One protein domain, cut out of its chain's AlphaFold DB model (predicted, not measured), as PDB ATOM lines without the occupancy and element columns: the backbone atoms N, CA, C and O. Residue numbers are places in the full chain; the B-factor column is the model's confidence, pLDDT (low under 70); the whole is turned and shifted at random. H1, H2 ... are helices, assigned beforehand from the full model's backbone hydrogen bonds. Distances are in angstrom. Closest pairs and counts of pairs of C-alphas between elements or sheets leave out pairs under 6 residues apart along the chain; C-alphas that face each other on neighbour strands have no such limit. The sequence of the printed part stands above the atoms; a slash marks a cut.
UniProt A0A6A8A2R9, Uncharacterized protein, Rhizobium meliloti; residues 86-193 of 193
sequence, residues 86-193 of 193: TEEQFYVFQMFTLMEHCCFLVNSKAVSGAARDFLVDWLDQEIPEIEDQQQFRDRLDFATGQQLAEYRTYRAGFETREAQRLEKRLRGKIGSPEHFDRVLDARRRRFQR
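AT A GLANCE: This is residues 86 to 193 of the 193 residues of an uncharacterized protein of Rhizobium meliloti (UniProt A0A6A8A2R9). The hairpin of H1 and H2, with the short helix H3 at one end, makes a small head, and the long helix H4 runs away from it as an arm. H5 folds back alongside the far part of H4 without packing firmly on it. The printed part has 108 residues with five named helices in the order H1 to H5 and no named strand, and its class is all helix. It is loose, with a radius of gyration of the C-alphas of 16.6 A and spans of 53 by 36 by 22 A.

IN THESE COORDINATES: H1, residues 87 to 107, begins at C-alpha 87 (135.475, 166.622, 157.671) and is 30.0 A long. H2 is residues 114 to 131, 25.9 A, and H3 is residues 134 to 142. H4, residues 149 to 173, spans 36.3 A from C-alpha 149 (151.244, 147.783, 160.122). H5, residues 177 to 188, ends at C-alpha 188 (152.698, 139.536, 138.428).

HOW THE PARTS SIT: H1 and H2 form a helical hairpin and touch, with C-alphas of Val 106 and Arg 116 closest at 6.4 A. H2 and H3 only just touch, with 3 pairs of C-alphas within 8 A, and only at the corner; Glu 131 and Arg 137 have the closest C-alphas, 5.8 A. H1 touches H4 with residues 99 to 107 alone; the closest C-alphas, of Glu 100 and Tyr 151, are 5.3 A apart. H4 and H5 are close but not clearly touching, at a shallow tilt of 21 degrees, opposite ways; C-alphas of Leu 170 and Phe 180 are closest at 7.3 A. H5 is apart from H1, H2 and H3. In H1 and H4 every O i to N i+4 pair is within hydrogen-bond range; H2 has 12 of 14, H3 4 of 5 and H5 6 of 8.

THE WHOLE: The C-alphas farthest apart, of Thr 86 and Gly 175, are 54.4 A apart. The printed part has no cut and no long link. Confidence is under 70 at residues 144 to 147, 170 to 184 and 186 to 193.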
ATOM      1  N   THR A  86     139.875 168.807 157.608       84.56
ATOM      2  CA  THR A  86     138.531 168.857 157.017       84.56
ATOM      3  C   THR A  86     137.709 167.642 157.459       84.56
ATOM      4  O   THR A  86     138.261 166.629 157.895       84.56
ATOM      5  N   GLU A  87     136.386 167.724 157.335       80.81
ATOM      6  CA  GLU A  87     135.475 166.622 157.671       80.81
ATOM      7  C   GLU A  87     135.802 165.344 156.882       80.81
ATOM      8  O   GLU A  87     135.904 164.263 157.459       80.81
ATOM      9  N   GLU A  88     136.104 165.479 155.589       81.19
ATOM     10  CA  GLU A  88     136.529 164.368 154.728       81.19
ATOM     11  C   GLU A  88     137.844 163.730 155.205       81.19
ATOM     12  O   GLU A  88     137.959 162.510 155.311       81.19
ATOM     13  N   GLN A  89     138.842 164.544 155.565       79.38
ATOM     14  CA  GLN A  89     140.121 164.043 156.076       79.38
ATOM     15  C   GLN A  89     139.973 163.338 157.425       79.38
ATOM     16  O   GLN A  89     140.687 162.366 157.697       79.38
ATOM     17  N   PHE A  90     139.067 163.832 158.271       79.12
ATOM     18  CA  PHE A  90     138.752 163.223 159.556       79.12
ATOM     19  C   PHE A  90     138.037 161.882 159.373       79.12
ATOM     20  O   PHE A  90     138.429 160.900 160.006       79.12
ATOM     21  N   TYR A  91     137.080 161.803 158.445       78.69
ATOM     22  CA  TYR A  91     136.407 160.557 158.080       78.69
ATOM     23  C   TYR A  91     137.398 159.496 157.583       78.69
ATOM     24  O   TYR A  91     137.437 158.383 158.111       78.69
ATOM     25  N   VAL A  92     138.277 159.859 156.640       81.19
ATOM     26  CA  VAL A  92     139.325 158.960 156.128       81.19
ATOM     27  C   VAL A  92     140.225 158.466 157.268       81.19
ATOM     28  O   VAL A  92     140.526 157.276 157.367       81.19
ATOM     29  N   PHE A  93     140.635 159.361 158.171       79.94
ATOM     30  CA  PHE A  93     141.446 159.000 159.334       79.94
ATOM     31  C   PHE A  93     140.729 158.036 160.294       79.94
ATOM     32  O   PHE A  93     141.339 157.081 160.791       79.94
ATOM     33  N   GLN A  94     139.445 158.273 160.558       79.44
ATOM     34  CA  GLN A  94     138.633 157.424 161.424       79.44
ATOM     35  C   GLN A  94     138.471 156.028 160.823       79.44
ATOM     36  O   GLN A  94     138.666 155.038 161.533       79.44
ATOM     37  N   MET A  95     138.206 155.949 159.519       81.38
ATOM     38  CA  MET A  95     138.049 154.682 158.814       81.38
ATOM     39  C   MET A  95     139.352 153.872 158.805       81.38
ATOM     40  O   MET A  95     139.338 152.699 159.168       81.38
ATOM     41  N   PHE A  96     140.505 154.496 158.534       83.12
ATOM     42  CA  PHE A  96     141.800 153.807 158.636       83.12
ATOM     43  C   PHE A  96     142.102 153.307 160.046       83.12
ATOM     44  O   PHE A  96     142.650 152.219 160.215       83.12
ATOM     45  N   THR A  97     141.740 154.081 161.071       81.12
ATOM     46  CA  THR A  97     141.945 153.638 162.453       81.12
ATOM     47  C   THR A  97     141.051 152.444 162.793       81.12
ATOM     48  O   THR A  97     141.509 151.509 163.450       81.12
ATOM     49  N   LEU A  98     139.800 152.455 162.325       82.56
ATOM     50  CA  LEU A  98     138.877 151.337 162.488       82.56
ATOM     51  C   LEU A  98     139.412 150.083 161.789       82.56
ATOM     52  O   LEU A  98     139.502 149.030 162.416       82.56
ATOM     53  N   MET A  99     139.833 150.207 160.529       85.31
ATOM     54  CA  MET A  99     140.409 149.100 159.763       85.31
ATOM     55  C   MET A  99     141.648 148.515 160.432       85.31
ATOM     56  O   MET A  99     141.739 147.297 160.571       85.31
ATOM     57  N   GLU A 100     142.588 149.359 160.867       84.62
ATOM     58  CA  GLU A 100     143.804 148.914 161.554       84.62
ATOM     59  C   GLU A 100     143.457 148.132 162.823       84.62
ATOM     60  O   GLU A 100     144.043 147.086 163.104       84.62
ATOM     61  N   HIS A 101     142.448 148.589 163.565       83.12
ATOM     62  CA  HIS A 101     141.987 147.904 164.763       83.12
ATOM     63  C   HIS A 101     141.324 146.558 164.447       83.12
ATOM     64  O   HIS A 101     141.632 145.548 165.081       83.12
ATOM     65  N   CYS A 102     140.454 146.506 163.440       83.88
ATOM     66  CA  CYS A 102     139.851 145.259 162.978       83.88
ATOM     67  C   CYS A 102     140.924 144.265 162.502       83.88
ATOM     68  O   CYS A 102     140.880 143.091 162.878       83.88
ATOM     69  N   CYS A 103     141.935 144.732 161.762       86.44
ATOM     70  CA  CYS A 103     143.076 143.917 161.342       86.44
ATOM     71  C   CYS A 103     143.856 143.389 162.550       86.44
ATOM     72  O   CYS A 103     144.116 142.187 162.626       86.44
ATOM     73  N   PHE A 104     144.146 144.242 163.537       86.44
ATOM     74  CA  PHE A 104     144.789 143.840 164.787       86.44
ATOM     75  C   PHE A 104     143.999 142.741 165.510       86.44
ATOM     76  O   PHE A 104     144.570 141.725 165.916       86.44
ATOM     77  N   LEU A 105     142.680 142.899 165.660       83.56
ATOM     78  CA  LEU A 105     141.821 141.924 166.344       83.56
ATOM     79  C   LEU A 105     141.840 140.552 165.658       83.56
ATOM     80  O   LEU A 105     141.867 139.515 166.333       83.56
ATOM     81  N   VAL A 106     141.863 140.540 164.324       86.12
ATOM     82  CA  VAL A 106     141.911 139.310 163.529       86.12
ATOM     83  C   VAL A 106     143.303 138.671 163.555       86.12
ATOM     84  O   VAL A 106     143.406 137.455 163.757       86.12
ATOM     85  N   ASN A 107     144.371 139.459 163.398       86.62
ATOM     86  CA  ASN A 107     145.759 138.982 163.359       86.62
ATOM     87  C   ASN A 107     146.227 138.454 164.723       86.62
ATOM     88  O   ASN A 107     146.810 137.371 164.809       86.62
ATOM     89  N   SER A 108     145.909 139.173 165.803       83.25
ATOM     90  CA  SER A 108     146.264 138.797 167.180       83.25
ATOM     91  C   SER A 108     145.490 137.584 167.711       83.25
ATOM     92  O   SER A 108     145.832 137.048 168.767       83.25
ATOM     93  N   LYS A 109     144.454 137.127 166.989       82.38
ATOM     94  CA  LYS A 109     143.499 136.098 167.440       82.38
ATOM     95  C   LYS A 109     142.798 136.480 168.751       82.38
ATOM     96  O   LYS A 109     142.437 135.600 169.535       82.38
ATOM     97  N   ALA A 110     142.617 137.780 168.996       75.81
ATOM     98  CA  ALA A 110     141.855 138.286 170.135       75.81
ATOM     99  C   ALA A 110     140.359 137.952 170.016       75.81
ATOM    100  O   ALA A 110     139.680 137.782 171.028       75.81
ATOM    101  N   VAL A 111     139.863 137.816 168.782       76.12
ATOM    102  CA  VAL A 111     138.489 137.413 168.463       76.12
ATOM    103  C   VAL A 111     138.495 136.020 167.823       76.12
ATOM    104  O   VAL A 111     139.395 135.677 167.054       76.12
ATOM    105  N   SER A 112     137.486 135.197 168.126       78.56
ATOM    106  CA  SER A 112     137.345 133.826 167.612       78.56
ATOM    107  C   SER A 112     135.901 133.484 167.235       78.56
ATOM    108  O   SER A 112     134.967 134.136 167.700       78.56
ATOM    109  N   GLY A 113     135.715 132.429 166.435       79.50
ATOM    110  CA  GLY A 113     134.394 131.947 166.010       79.50
ATOM    111  C   GLY A 113     133.682 132.917 165.064       79.50
ATOM    112  O   GLY A 113     134.336 133.644 164.321       79.50
ATOM    113  N   ALA A 114     132.351 132.971 165.148       71.75
ATOM    114  CA  ALA A 114     131.508 133.757 164.241       71.75
ATOM    115  C   ALA A 114     131.868 135.253 164.189       71.75
ATOM    116  O   ALA A 114     131.789 135.868 163.133       71.75
ATOM    117  N   ALA A 115     132.309 135.840 165.307       72.50
ATOM    118  CA  ALA A 115     132.728 137.242 165.342       72.50
ATOM    119  C   ALA A 115     134.012 137.485 164.533       72.50
ATOM    120  O   ALA A 115     134.153 138.516 163.881       72.50
ATOM    121  N   ARG A 116     134.944 136.524 164.547       83.06
ATOM    122  CA  ARG A 116     136.148 136.592 163.716       83.06
ATOM    123  C   ARG A 116     135.791 136.426 162.246       83.06
ATOM    124  O   ARG A 116     136.348 137.143 161.427       83.06
ATOM    125  N   ASP A 117     134.893 135.498 161.931       78.75
ATOM    126  CA  ASP A 117     134.477 135.237 160.552       78.75
ATOM    127  C   ASP A 117     133.763 136.460 159.959       78.75
ATOM    128  O   ASP A 117     134.133 136.909 158.883       78.75
ATOM    129  N   PHE A 118     132.864 137.091 160.721       81.19
ATOM    130  CA  PHE A 118     132.245 138.364 160.341       81.19
ATOM    131  C   PHE A 118     133.276 139.470 160.084       81.19
ATOM    132  O   PHE A 118     133.203 140.152 159.068       81.19
ATOM    133  N   LEU A 119     134.249 139.651 160.987       82.38
ATOM    134  CA  LEU A 119     135.287 140.673 160.815       82.38
ATOM    135  C   LEU A 119     136.160 140.408 159.588       82.38
ATOM    136  O   LEU A 119     136.537 141.349 158.901       82.38
ATOM    137  N   VAL A 120     136.486 139.143 159.318       86.75
ATOM    138  CA  VAL A 120     137.222 138.750 158.112       86.75
ATOM    139  C   VAL A 120     136.402 139.052 156.864       86.75
ATOM    140  O   VAL A 120     136.937 139.657 155.944       86.75
ATOM    141  N   ASP A 121     135.121 138.685 156.840       84.75
ATOM    142  CA  ASP A 121     134.244 138.928 155.691       84.75
ATOM    143  C   ASP A 121     134.043 140.427 155.433       84.75
ATOM    144  O   ASP A 121     134.063 140.856 154.280       84.75
ATOM    145  N   TRP A 122     133.897 141.228 156.492       86.75
ATOM    146  CA  TRP A 122     133.813 142.686 156.401       86.75
ATOM    147  C   TRP A 122     135.123 143.294 155.880       86.75
ATOM    148  O   TRP A 122     135.104 144.044 154.910       86.75
ATOM    149  N   LEU A 123     136.278 142.912 156.444       88.12
ATOM    150  CA  LEU A 123     137.591 143.385 155.979       88.12
ATOM    151  C   LEU A 123     137.874 142.990 154.525       88.12
ATOM    152  O   LEU A 123     138.451 143.773 153.773       88.12
ATOM    153  N   ASP A 124     137.481 141.782 154.126       85.94
ATOM    154  CA  ASP A 124     137.668 141.276 152.767       85.94
ATOM    155  C   ASP A 124     136.821 142.061 151.737       85.94
ATOM    156  O   ASP A 124     137.189 142.086 150.562       85.94
ATOM    157  N   GLN A 125     135.726 142.711 152.158       85.25
ATOM    158  CA  GLN A 125     134.887 143.579 151.315       85.25
ATOM    159  C   GLN A 125     135.366 145.036 151.323       85.25
ATOM    160  O   GLN A 125     135.528 145.642 150.268       85.25
ATOM    161  N   GLU A 126     135.661 145.576 152.502       84.69
ATOM    162  CA  GLU A 126     135.934 147.006 152.693       84.69
ATOM    163  C   GLU A 126     137.332 147.418 152.244       84.69
ATOM    164  O   GLU A 126     137.514 148.502 151.697       84.69
ATOM    165  N   ILE A 127     138.345 146.563 152.442       84.50
ATOM    166  CA  ILE A 127     139.720 146.894 152.043       84.50
ATOM    167  C   ILE A 127     139.807 147.196 150.532       84.50
ATOM    168  O   ILE A 127     140.364 148.240 150.185       84.50
ATOM    169  N   PRO A 128     139.268 146.353 149.625       82.69
ATOM    170  CA  PRO A 128     139.204 146.681 148.201       82.69
ATOM    171  C   PRO A 128     138.446 147.980 147.895       82.69
ATOM    172  O   PRO A 128     138.951 148.807 147.144       82.69
ATOM    173  N   GLU A 129     137.269 148.183 148.496       82.94
ATOM    174  CA  GLU A 129     136.432 149.365 148.233       82.94
ATOM    175  C   GLU A 129     137.110 150.678 148.648       82.94
ATOM    176  O   GLU A 129     136.929 151.719 148.013       82.94
ATOM    177  N   ILE A 130     137.914 150.626 149.707       82.88
ATOM    178  CA  ILE A 130     138.686 151.758 150.214       82.88
ATOM    179  C   ILE A 130     139.897 152.032 149.322       82.88
ATOM    180  O   ILE A 130     140.180 153.186 149.013       82.88
ATOM    181  N   GLU A 131     140.586 150.991 148.853       81.94
ATOM    182  CA  GLU A 131     141.705 151.135 147.915       81.94
ATOM    183  C   GLU A 131     141.276 151.700 146.550       81.94
ATOM    184  O   GLU A 131     142.080 152.360 145.893       81.94
ATOM    185  N   ASP A 132     140.022 151.507 146.137       83.06
ATOM    186  CA  ASP A 132     139.494 152.056 144.881       83.06
ATOM    187  C   ASP A 132     139.235 153.576 144.948       83.06
ATOM    188  O   ASP A 132     139.180 154.260 143.920       83.06
ATOM    189  N   GLN A 133     139.106 154.143 146.148       83.38
ATOM    190  CA  GLN A 133     138.808 155.559 146.350       83.38
ATOM    191  C   GLN A 133     140.085 156.403 146.481       83.38
ATOM    192  O   GLN A 133     140.914 156.196 147.368       83.38
ATOM    193  N   GLN A 134     140.221 157.438 145.642       82.25
ATOM    194  CA  GLN A 134     141.451 158.242 145.549       82.25
ATOM    195  C   GLN A 134     141.883 158.877 146.885       82.25
ATOM    196  O   GLN A 134     143.059 158.843 147.232       82.25
ATOM    197  N   GLN A 135     140.928 159.379 147.672       81.69
ATOM    198  CA  GLN A 135     141.174 160.004 148.979       81.69
ATOM    199  C   GLN A 135     141.861 159.074 149.999       81.69
ATOM    200  O   GLN A 135     142.610 159.525 150.866       81.69
ATOM    201  N   PHE A 136     141.623 157.767 149.890       81.31
ATOM    202  CA  PHE A 136     142.207 156.756 150.765       81.31
ATOM    203  C   PHE A 136     143.565 156.282 150.250       81.31
ATOM    204  O   PHE A 136     144.478 156.072 151.051       81.31
ATOM    205  N   ARG A 137     143.728 156.189 148.924       82.69
ATOM    206  CA  ARG A 137     145.011 155.866 148.280       82.69
ATOM    207  C   ARG A 137     146.101 156.859 148.646       82.69
ATOM    208  O   ARG A 137     147.164 156.446 149.095       82.69
ATOM    209  N   ASP A 138     145.801 158.153 148.549       81.75
ATOM    210  CA  ASP A 138     146.770 159.197 148.884       81.75
ATOM    211  C   ASP A 138     147.265 159.006 150.331       81.75
ATOM    212  O   ASP A 138     148.461 159.023 150.615       81.75
ATOM    213  N   ARG A 139     146.357 158.709 151.267       78.25
ATOM    214  CA  ARG A 139     146.713 158.460 152.670       78.25
ATOM    215  C   ARG A 139     147.517 157.171 152.875       78.25
ATOM    216  O   ARG A 139     148.401 157.161 153.732       78.25
ATOM    217  N   LEU A 140     147.221 156.106 152.130       79.62
ATOM    218  CA  LEU A 140     147.973 154.847 152.172       79.62
ATOM    219  C   LEU A 140     149.422 155.042 151.731       79.62
ATOM    220  O   LEU A 140     150.330 154.546 152.401       79.62
ATOM    221  N   ASP A 141     149.628 155.813 150.666       77.31
ATOM    222  CA  ASP A 141     150.950 156.094 150.107       77.31
ATOM    223  C   ASP A 141     151.795 156.968 151.050       77.31
ATOM    224  O   ASP A 141     153.006 156.773 151.178       77.31
ATOM    225  N   PHE A 142     151.157 157.895 151.776       75.25
ATOM    226  CA  PHE A 142     151.819 158.742 152.776       75.25
ATOM    227  C   PHE A 142     151.990 158.083 154.157       75.25
ATOM    228  O   PHE A 142     152.718 158.616 155.002       75.25
ATOM    229  N   ALA A 143     151.346 156.943 154.425       71.31
ATOM    230  CA  ALA A 143     151.444 156.276 155.719       71.31
ATOM    231  C   ALA A 143     152.855 155.700 155.947       71.31
ATOM    232  O   ALA A 143     153.373 154.886 155.177       71.31
ATOM    233  N   THR A 144     153.484 156.101 157.053       69.94
ATOM    234  CA  THR A 144     154.801 155.577 157.465       69.94
ATOM    235  C   THR A 144     154.723 154.096 157.843       69.94
ATOM    236  O   THR A 144     153.671 153.612 158.231       69.94
ATOM    237  N   GLY A 145     155.835 153.351 157.774       60.34
ATOM    238  CA  GLY A 145     155.826 151.887 157.959       60.34
ATOM    239  C   GLY A 145     155.326 151.369 159.318       60.34
ATOM    240  O   GLY A 145     154.940 150.209 159.405       60.34
ATOM    241  N   GLN A 146     155.315 152.203 160.365       69.12
ATOM    242  CA  GLN A 146     154.692 151.864 161.653       69.12
ATOM    243  C   GLN A 146     153.181 152.124 161.684       69.12
ATOM    244  O   GLN A 146     152.480 151.543 162.507       69.12
ATOM    245  N   GLN A 147     152.679 153.004 160.821       69.50
ATOM    246  CA  GLN A 147     151.255 153.255 160.665       69.50
ATOM    247  C   GLN A 147     150.684 152.225 159.689       69.50
ATOM    248  O   GLN A 147     151.277 151.953 158.646       69.50
ATOM    249  N   LEU A 148     149.517 151.671 160.013       79.06
ATOM    250  CA  LEU A 148     148.856 150.657 159.186       79.06
ATOM    251  C   LEU A 148     149.652 149.340 159.077       79.06
ATOM    252  O   LEU A 148     149.623 148.666 158.045       79.06
ATOM    253  N   ALA A 149     150.413 148.984 160.115       83.88
ATOM    254  CA  ALA A 149     151.244 147.783 160.122       83.88
ATOM    255  C   ALA A 149     150.388 146.506 160.133       83.88
ATOM    256  O   ALA A 149     150.692 145.538 159.425       83.88
ATOM    257  N   GLU A 150     149.296 146.511 160.897       84.75
ATOM    258  CA  GLU A 150     148.376 145.377 160.980       84.75
ATOM    259  C   GLU A 150     147.557 145.239 159.700       84.75
ATOM    260  O   GLU A 150     147.392 144.127 159.194       84.75
ATOM    261  N   TYR A 151     147.134 146.361 159.121       85.69
ATOM    262  CA  TYR A 151     146.516 146.422 157.804       85.69
ATOM    263  C   TYR A 151     147.434 145.842 156.720       85.69
ATOM    264  O   TYR A 151     147.013 144.953 155.982       85.69
ATOM    265  N   ARG A 152     148.711 146.249 156.656       86.12
ATOM    266  CA  ARG A 152     149.677 145.697 155.681       86.12
ATOM    267  C   ARG A 152     149.888 144.197 155.873       86.12
ATOM    268  O   ARG A 152     149.926 143.445 154.899       86.12
ATOM    269  N   THR A 153     149.988 143.755 157.126       86.44
ATOM    270  CA  THR A 153     150.125 142.333 157.471       86.44
ATOM    271  C   THR A 153     148.892 141.539 157.035       86.44
ATOM    272  O   THR A 153     149.018 140.479 156.418       86.44
ATOM    273  N   TYR A 154     147.696 142.072 157.296       86.88
ATOM    274  CA  TYR A 154     146.442 141.465 156.867       86.88
ATOM    275  C   TYR A 154     146.343 141.414 155.338       86.88
ATOM    276  O   TYR A 154     146.007 140.365 154.786       86.88
ATOM    277  N   ARG A 155     146.704 142.503 154.646       83.94
ATOM    278  CA  ARG A 155     146.660 142.620 153.183       83.94
ATOM    279  C   ARG A 155     147.570 141.607 152.490       83.94
ATOM    280  O   ARG A 155     147.105 140.884 151.613       83.94
ATOM    281  N   ALA A 156     148.815 141.467 152.944       84.31
ATOM    282  CA  ALA A 156     149.738 140.458 152.416       84.31
ATOM    283  C   ALA A 156     149.185 139.026 152.580       84.31
ATOM    284  O   ALA A 156     149.295 138.171 151.690       84.31
ATOM    285  N   GLY A 157     148.528 138.760 153.714       82.75
ATOM    286  CA  GLY A 157     147.820 137.505 153.952       82.75
ATOM    287  C   GLY A 157     146.604 137.320 153.039       82.75
ATOM    288  O   GLY A 157     146.390 136.224 152.516       82.75
ATOM    289  N   PHE A 158     145.819 138.375 152.822       82.69
ATOM    290  CA  PHE A 158     144.640 138.376 151.958       82.69
ATOM    291  C   PHE A 158     144.991 138.028 150.508       82.69
ATOM    292  O   PHE A 158     144.404 137.099 149.951       82.69
ATOM    293  N   GLU A 159     146.004 138.679 149.933       79.25
ATOM    294  CA  GLU A 159     146.469 138.411 148.565       79.25
ATOM    295  C   GLU A 159     146.891 136.950 148.381       79.25
ATOM    296  O   GLU A 159     146.543 136.299 147.391       79.25
ATOM    297  N   THR A 160     147.575 136.395 149.384       83.12
ATOM    298  CA  THR A 160     147.981 134.987 149.394       83.12
ATOM    299  C   THR A 160     146.760 134.055 149.399       83.12
ATOM    300  O   THR A 160     146.722 133.072 148.653       83.12
ATOM    301  N   ARG A 161     145.729 134.360 150.204       81.25
ATOM    302  CA  ARG A 161     144.482 133.570 150.268       81.25
ATOM    303  C   ARG A 161     143.683 133.657 148.971       81.25
ATOM    304  O   ARG A 161     143.174 132.635 148.502       81.25
ATOM    305  N   GLU A 162     143.575 134.842 148.380       76.69
ATOM    306  CA  GLU A 162     142.934 135.034 147.080       76.69
ATOM    307  C   GLU A 162     143.642 134.249 145.976       76.69
ATOM    308  O   GLU A 162     142.984 133.539 145.212       76.69
ATOM    309  N   ALA A 163     144.974 134.339 145.901       78.69
ATOM    310  CA  ALA A 163     145.768 133.636 144.899       78.69
ATOM    311  C   ALA A 163     145.545 132.118 144.977       78.69
ATOM    312  O   ALA A 163     145.285 131.479 143.957       78.69
ATOM    313  N   GLN A 164     145.529 131.554 146.187       80.06
ATOM    314  CA  GLN A 164     145.240 130.134 146.407       80.06
ATOM    315  C   GLN A 164     143.802 129.750 146.027       80.06
ATOM    316  O   GLN A 164     143.568 128.679 145.459       80.06
ATOM    317  N   ARG A 165     142.810 130.599 146.329       78.38
ATOM    318  CA  ARG A 165     141.407 130.370 145.931       78.38
ATOM    319  C   ARG A 165     141.261 130.387 144.410       78.38
ATOM    320  O   ARG A 165     140.561 129.536 143.855       78.38
ATOM    321  N   LEU A 166     141.929 131.322 143.738       75.44
ATOM    322  CA  LEU A 166     141.939 131.423 142.284       75.44
ATOM    323  C   LEU A 166     142.636 130.213 141.656       75.44
ATOM    324  O   LEU A 166     142.076 129.604 140.751       75.44
ATOM    325  N   GLU A 167     143.794 129.808 142.177       77.38
ATOM    326  CA  GLU A 167     144.514 128.612 141.733       77.38
ATOM    327  C   GLU A 167     143.639 127.359 141.835       77.38
ATOM    328  O   GLU A 167     143.534 126.604 140.869       77.38
ATOM    329  N   LYS A 168     142.930 127.166 142.955       78.38
ATOM    330  CA  LYS A 168     141.972 126.057 143.113       78.38
ATOM    331  C   LYS A 168     140.826 126.128 142.100       78.38
ATOM    332  O   LYS A 168     140.468 125.106 141.518       78.38
ATOM    333  N   ARG A 169     140.263 127.319 141.855       75.62
ATOM    334  CA  ARG A 169     139.190 127.522 140.862       75.62
ATOM    335  C   ARG A 169     139.669 127.275 139.430       75.62
ATOM    336  O   ARG A 169     138.919 126.711 138.642       75.62
ATOM    337  N   LEU A 170     140.892 127.682 139.099       69.31
ATOM    338  CA  LEU A 170     141.488 127.497 137.776       69.31
ATOM    339  C   LEU A 170     141.881 126.037 137.541       69.31
ATOM    340  O   LEU A 170     141.530 125.494 136.499       69.31
ATOM    341  N   ARG A 171     142.484 125.363 138.528       69.31
ATOM    342  CA  ARG A 171     142.739 123.909 138.479       69.31
ATOM    343  C   ARG A 171     141.452 123.096 138.345       69.31
ATOM    344  O   ARG A 171     141.443 122.089 137.654       69.31
ATOM    345  N   GLY A 172     140.362 123.546 138.968       66.94
ATOM    346  CA  GLY A 172     139.046 122.921 138.822       66.94
ATOM    347  C   GLY A 172     138.356 123.192 137.478       66.94
ATOM    348  O   GLY A 172     137.438 122.462 137.122       66.94
ATOM    349  N   LYS A 173     138.771 124.227 136.734       62.81
ATOM    350  CA  LYS A 173     138.144 124.636 135.463       62.81
ATOM    351  C   LYS A 173     138.970 124.311 134.215       62.81
ATOM    352  O   LYS A 173     138.413 124.351 133.124       62.81
ATOM    353  N   ILE A 174     140.271 124.041 134.336       54.09
ATOM    354  CA  ILE A 174     141.187 124.022 133.187       54.09
ATOM    355  C   ILE A 174     142.073 122.771 133.225       54.09
ATOM    356  O   ILE A 174     142.932 122.630 134.088       54.09
ATOM    357  N   GLY A 175     141.893 121.889 132.236       54.91
ATOM    358  CA  GLY A 175     142.757 120.730 131.970       54.91
ATOM    359  C   GLY A 175     144.021 121.038 131.152       54.91
ATOM    360  O   GLY A 175     144.655 120.111 130.664       54.91
ATOM    361  N   SER A 176     144.386 122.312 130.959       54.72
ATOM    362  CA  SER A 176     145.553 122.727 130.165       54.72
ATOM    363  C   SER A 176     146.488 123.679 130.944       54.72
ATOM    364  O   SER A 176     146.092 124.808 131.253       54.72
ATOM    365  N   PRO A 177     147.729 123.257 131.255       57.59
ATOM    366  CA  PRO A 177     148.688 124.026 132.059       57.59
ATOM    367  C   PRO A 177     149.154 125.344 131.408       57.59
ATOM    368  O   PRO A 177     149.465 126.297 132.113       57.59
ATOM    369  N   GLU A 178     149.102 125.479 130.082       58.69
ATOM    370  CA  GLU A 178     149.622 126.665 129.374       58.69
ATOM    371  C   GLU A 178     148.772 127.939 129.526       58.69
ATOM    372  O   GLU A 178     149.222 129.051 129.222       58.69
ATOM    373  N   HIS A 179     147.509 127.804 129.943       59.06
ATOM    374  CA  HIS A 179     146.642 128.955 130.220       59.06
ATOM    375  C   HIS A 179     146.844 129.479 131.649       59.06
ATOM    376  O   HIS A 179     146.670 130.668 131.910       59.06
ATOM    377  N   PHE A 180     147.257 128.597 132.564       54.34
ATOM    378  CA  PHE A 180     147.511 128.909 133.968       54.34
ATOM    379  C   PHE A 180     148.722 129.837 134.127       54.34
ATOM    380  O   PHE A 180     148.616 130.883 134.774       54.34
ATOM    381  N   ASP A 181     149.820 129.520 133.442       65.19
ATOM    382  CA  ASP A 181     151.051 130.314 133.500       65.19
ATOM    383  C   ASP A 181     150.855 131.720 132.915       65.19
ATOM    384  O   ASP A 181     151.323 132.708 133.480       65.19
ATOM    385  N   ARG A 182     150.050 131.853 131.850       67.75
ATOM    386  CA  ARG A 182     149.739 133.155 131.234       67.75
ATOM    387  C   ARG A 182     148.938 134.086 132.147       67.75
ATOM    388  O   ARG A 182     149.187 135.292 132.155       67.75
ATOM    389  N   VAL A 183     147.988 133.554 132.917       64.44
ATOM    390  CA  VAL A 183     147.165 134.357 133.840       64.44
ATOM    391  C   VAL A 183     147.976 134.790 135.065       64.44
ATOM    392  O   VAL A 183     147.859 135.937 135.505       64.44
ATOM    393  N   LEU A 184     148.835 133.912 135.589       66.31
ATOM    394  CA  LEU A 184     149.722 134.244 136.707       66.31
ATOM    395  C   LEU A 184     150.779 135.288 136.320       66.31
ATOM    396  O   LEU A 184     150.993 136.244 137.073       66.31
ATOM    397  N   ASP A 185     151.372 135.173 135.131       72.25
ATOM    398  CA  ASP A 185     152.343 136.150 134.628       72.25
ATOM    399  C   ASP A 185     151.714 137.519 134.346       72.25
ATOM    400  O   ASP A 185     152.315 138.555 134.643       72.25
ATOM    401  N   ALA A 186     150.484 137.555 133.825       68.56
ATOM    402  CA  ALA A 186     149.768 138.809 133.600       68.56
ATOM    403  C   ALA A 186     149.477 139.558 134.914       68.56
ATOM    404  O   ALA A 186     149.524 140.791 134.938       68.56
ATOM    405  N   ARG A 187     149.211 138.834 136.014       55.56
ATOM    406  CA  ARG A 187     148.965 139.446 137.329       55.56
ATOM    407  C   ARG A 187     150.270 139.888 138.006       55.56
ATOM    408  O   ARG A 187     150.308 141.004 138.512       55.56
ATOM    409  N   ARG A 188     151.365 139.112 137.925       64.62
ATOM    410  CA  ARG A 188     152.698 139.536 138.428       64.62
ATOM    411  C   ARG A 188     153.152 140.874 137.852       64.62
ATOM    412  O   ARG A 188     153.691 141.699 138.579       64.62
ATOM    413  N   ARG A 189     152.887 141.118 136.565       60.53
ATOM    414  CA  ARG A 189     153.242 142.383 135.901       60.53
ATOM    415  C   ARG A 189     152.414 143.584 136.366       60.53
ATOM    416  O   ARG A 189     152.867 144.707 136.185       60.53
ATOM    417  N   ARG A 190     151.225 143.372 136.945       53.53
ATOM    418  CA  ARG A 190     150.427 144.458 137.543       53.53
ATOM    419  C   ARG A 190     150.892 144.832 138.944       53.53
ATOM    420  O   ARG A 190     150.736 145.983 139.302       53.53
ATOM    421  N   PHE A 191     151.465 143.891 139.691       46.84
ATOM    422  CA  PHE A 191     151.913 144.106 141.072       46.84
ATOM    423  C   PHE A 191     153.378 144.563 141.201       46.84
ATOM    424  O   PHE A 191     153.859 144.786 142.304       46.84
ATOM    425  N   GLN A 192     154.107 144.678 140.086       47.28
ATOM    426  CA  GLN A 192     155.462 145.250 140.035       47.28
ATOM    427  C   GLN A 192     155.486 146.710 139.546       47.28
ATOM    428  O   GLN A 192     156.562 147.252 139.303       47.28
ATOM    429  N   ARG A 193     154.316 147.328 139.360       41.03
ATOM    430  CA  ARG A 193     154.152 148.762 139.103       41.03
ATOM    431  C   ARG A 193     153.495 149.400 140.308       41.03
ATOM    432  O   ARG A 193     153.850 150.563 140.574       41.03
TER     433      ARG A 193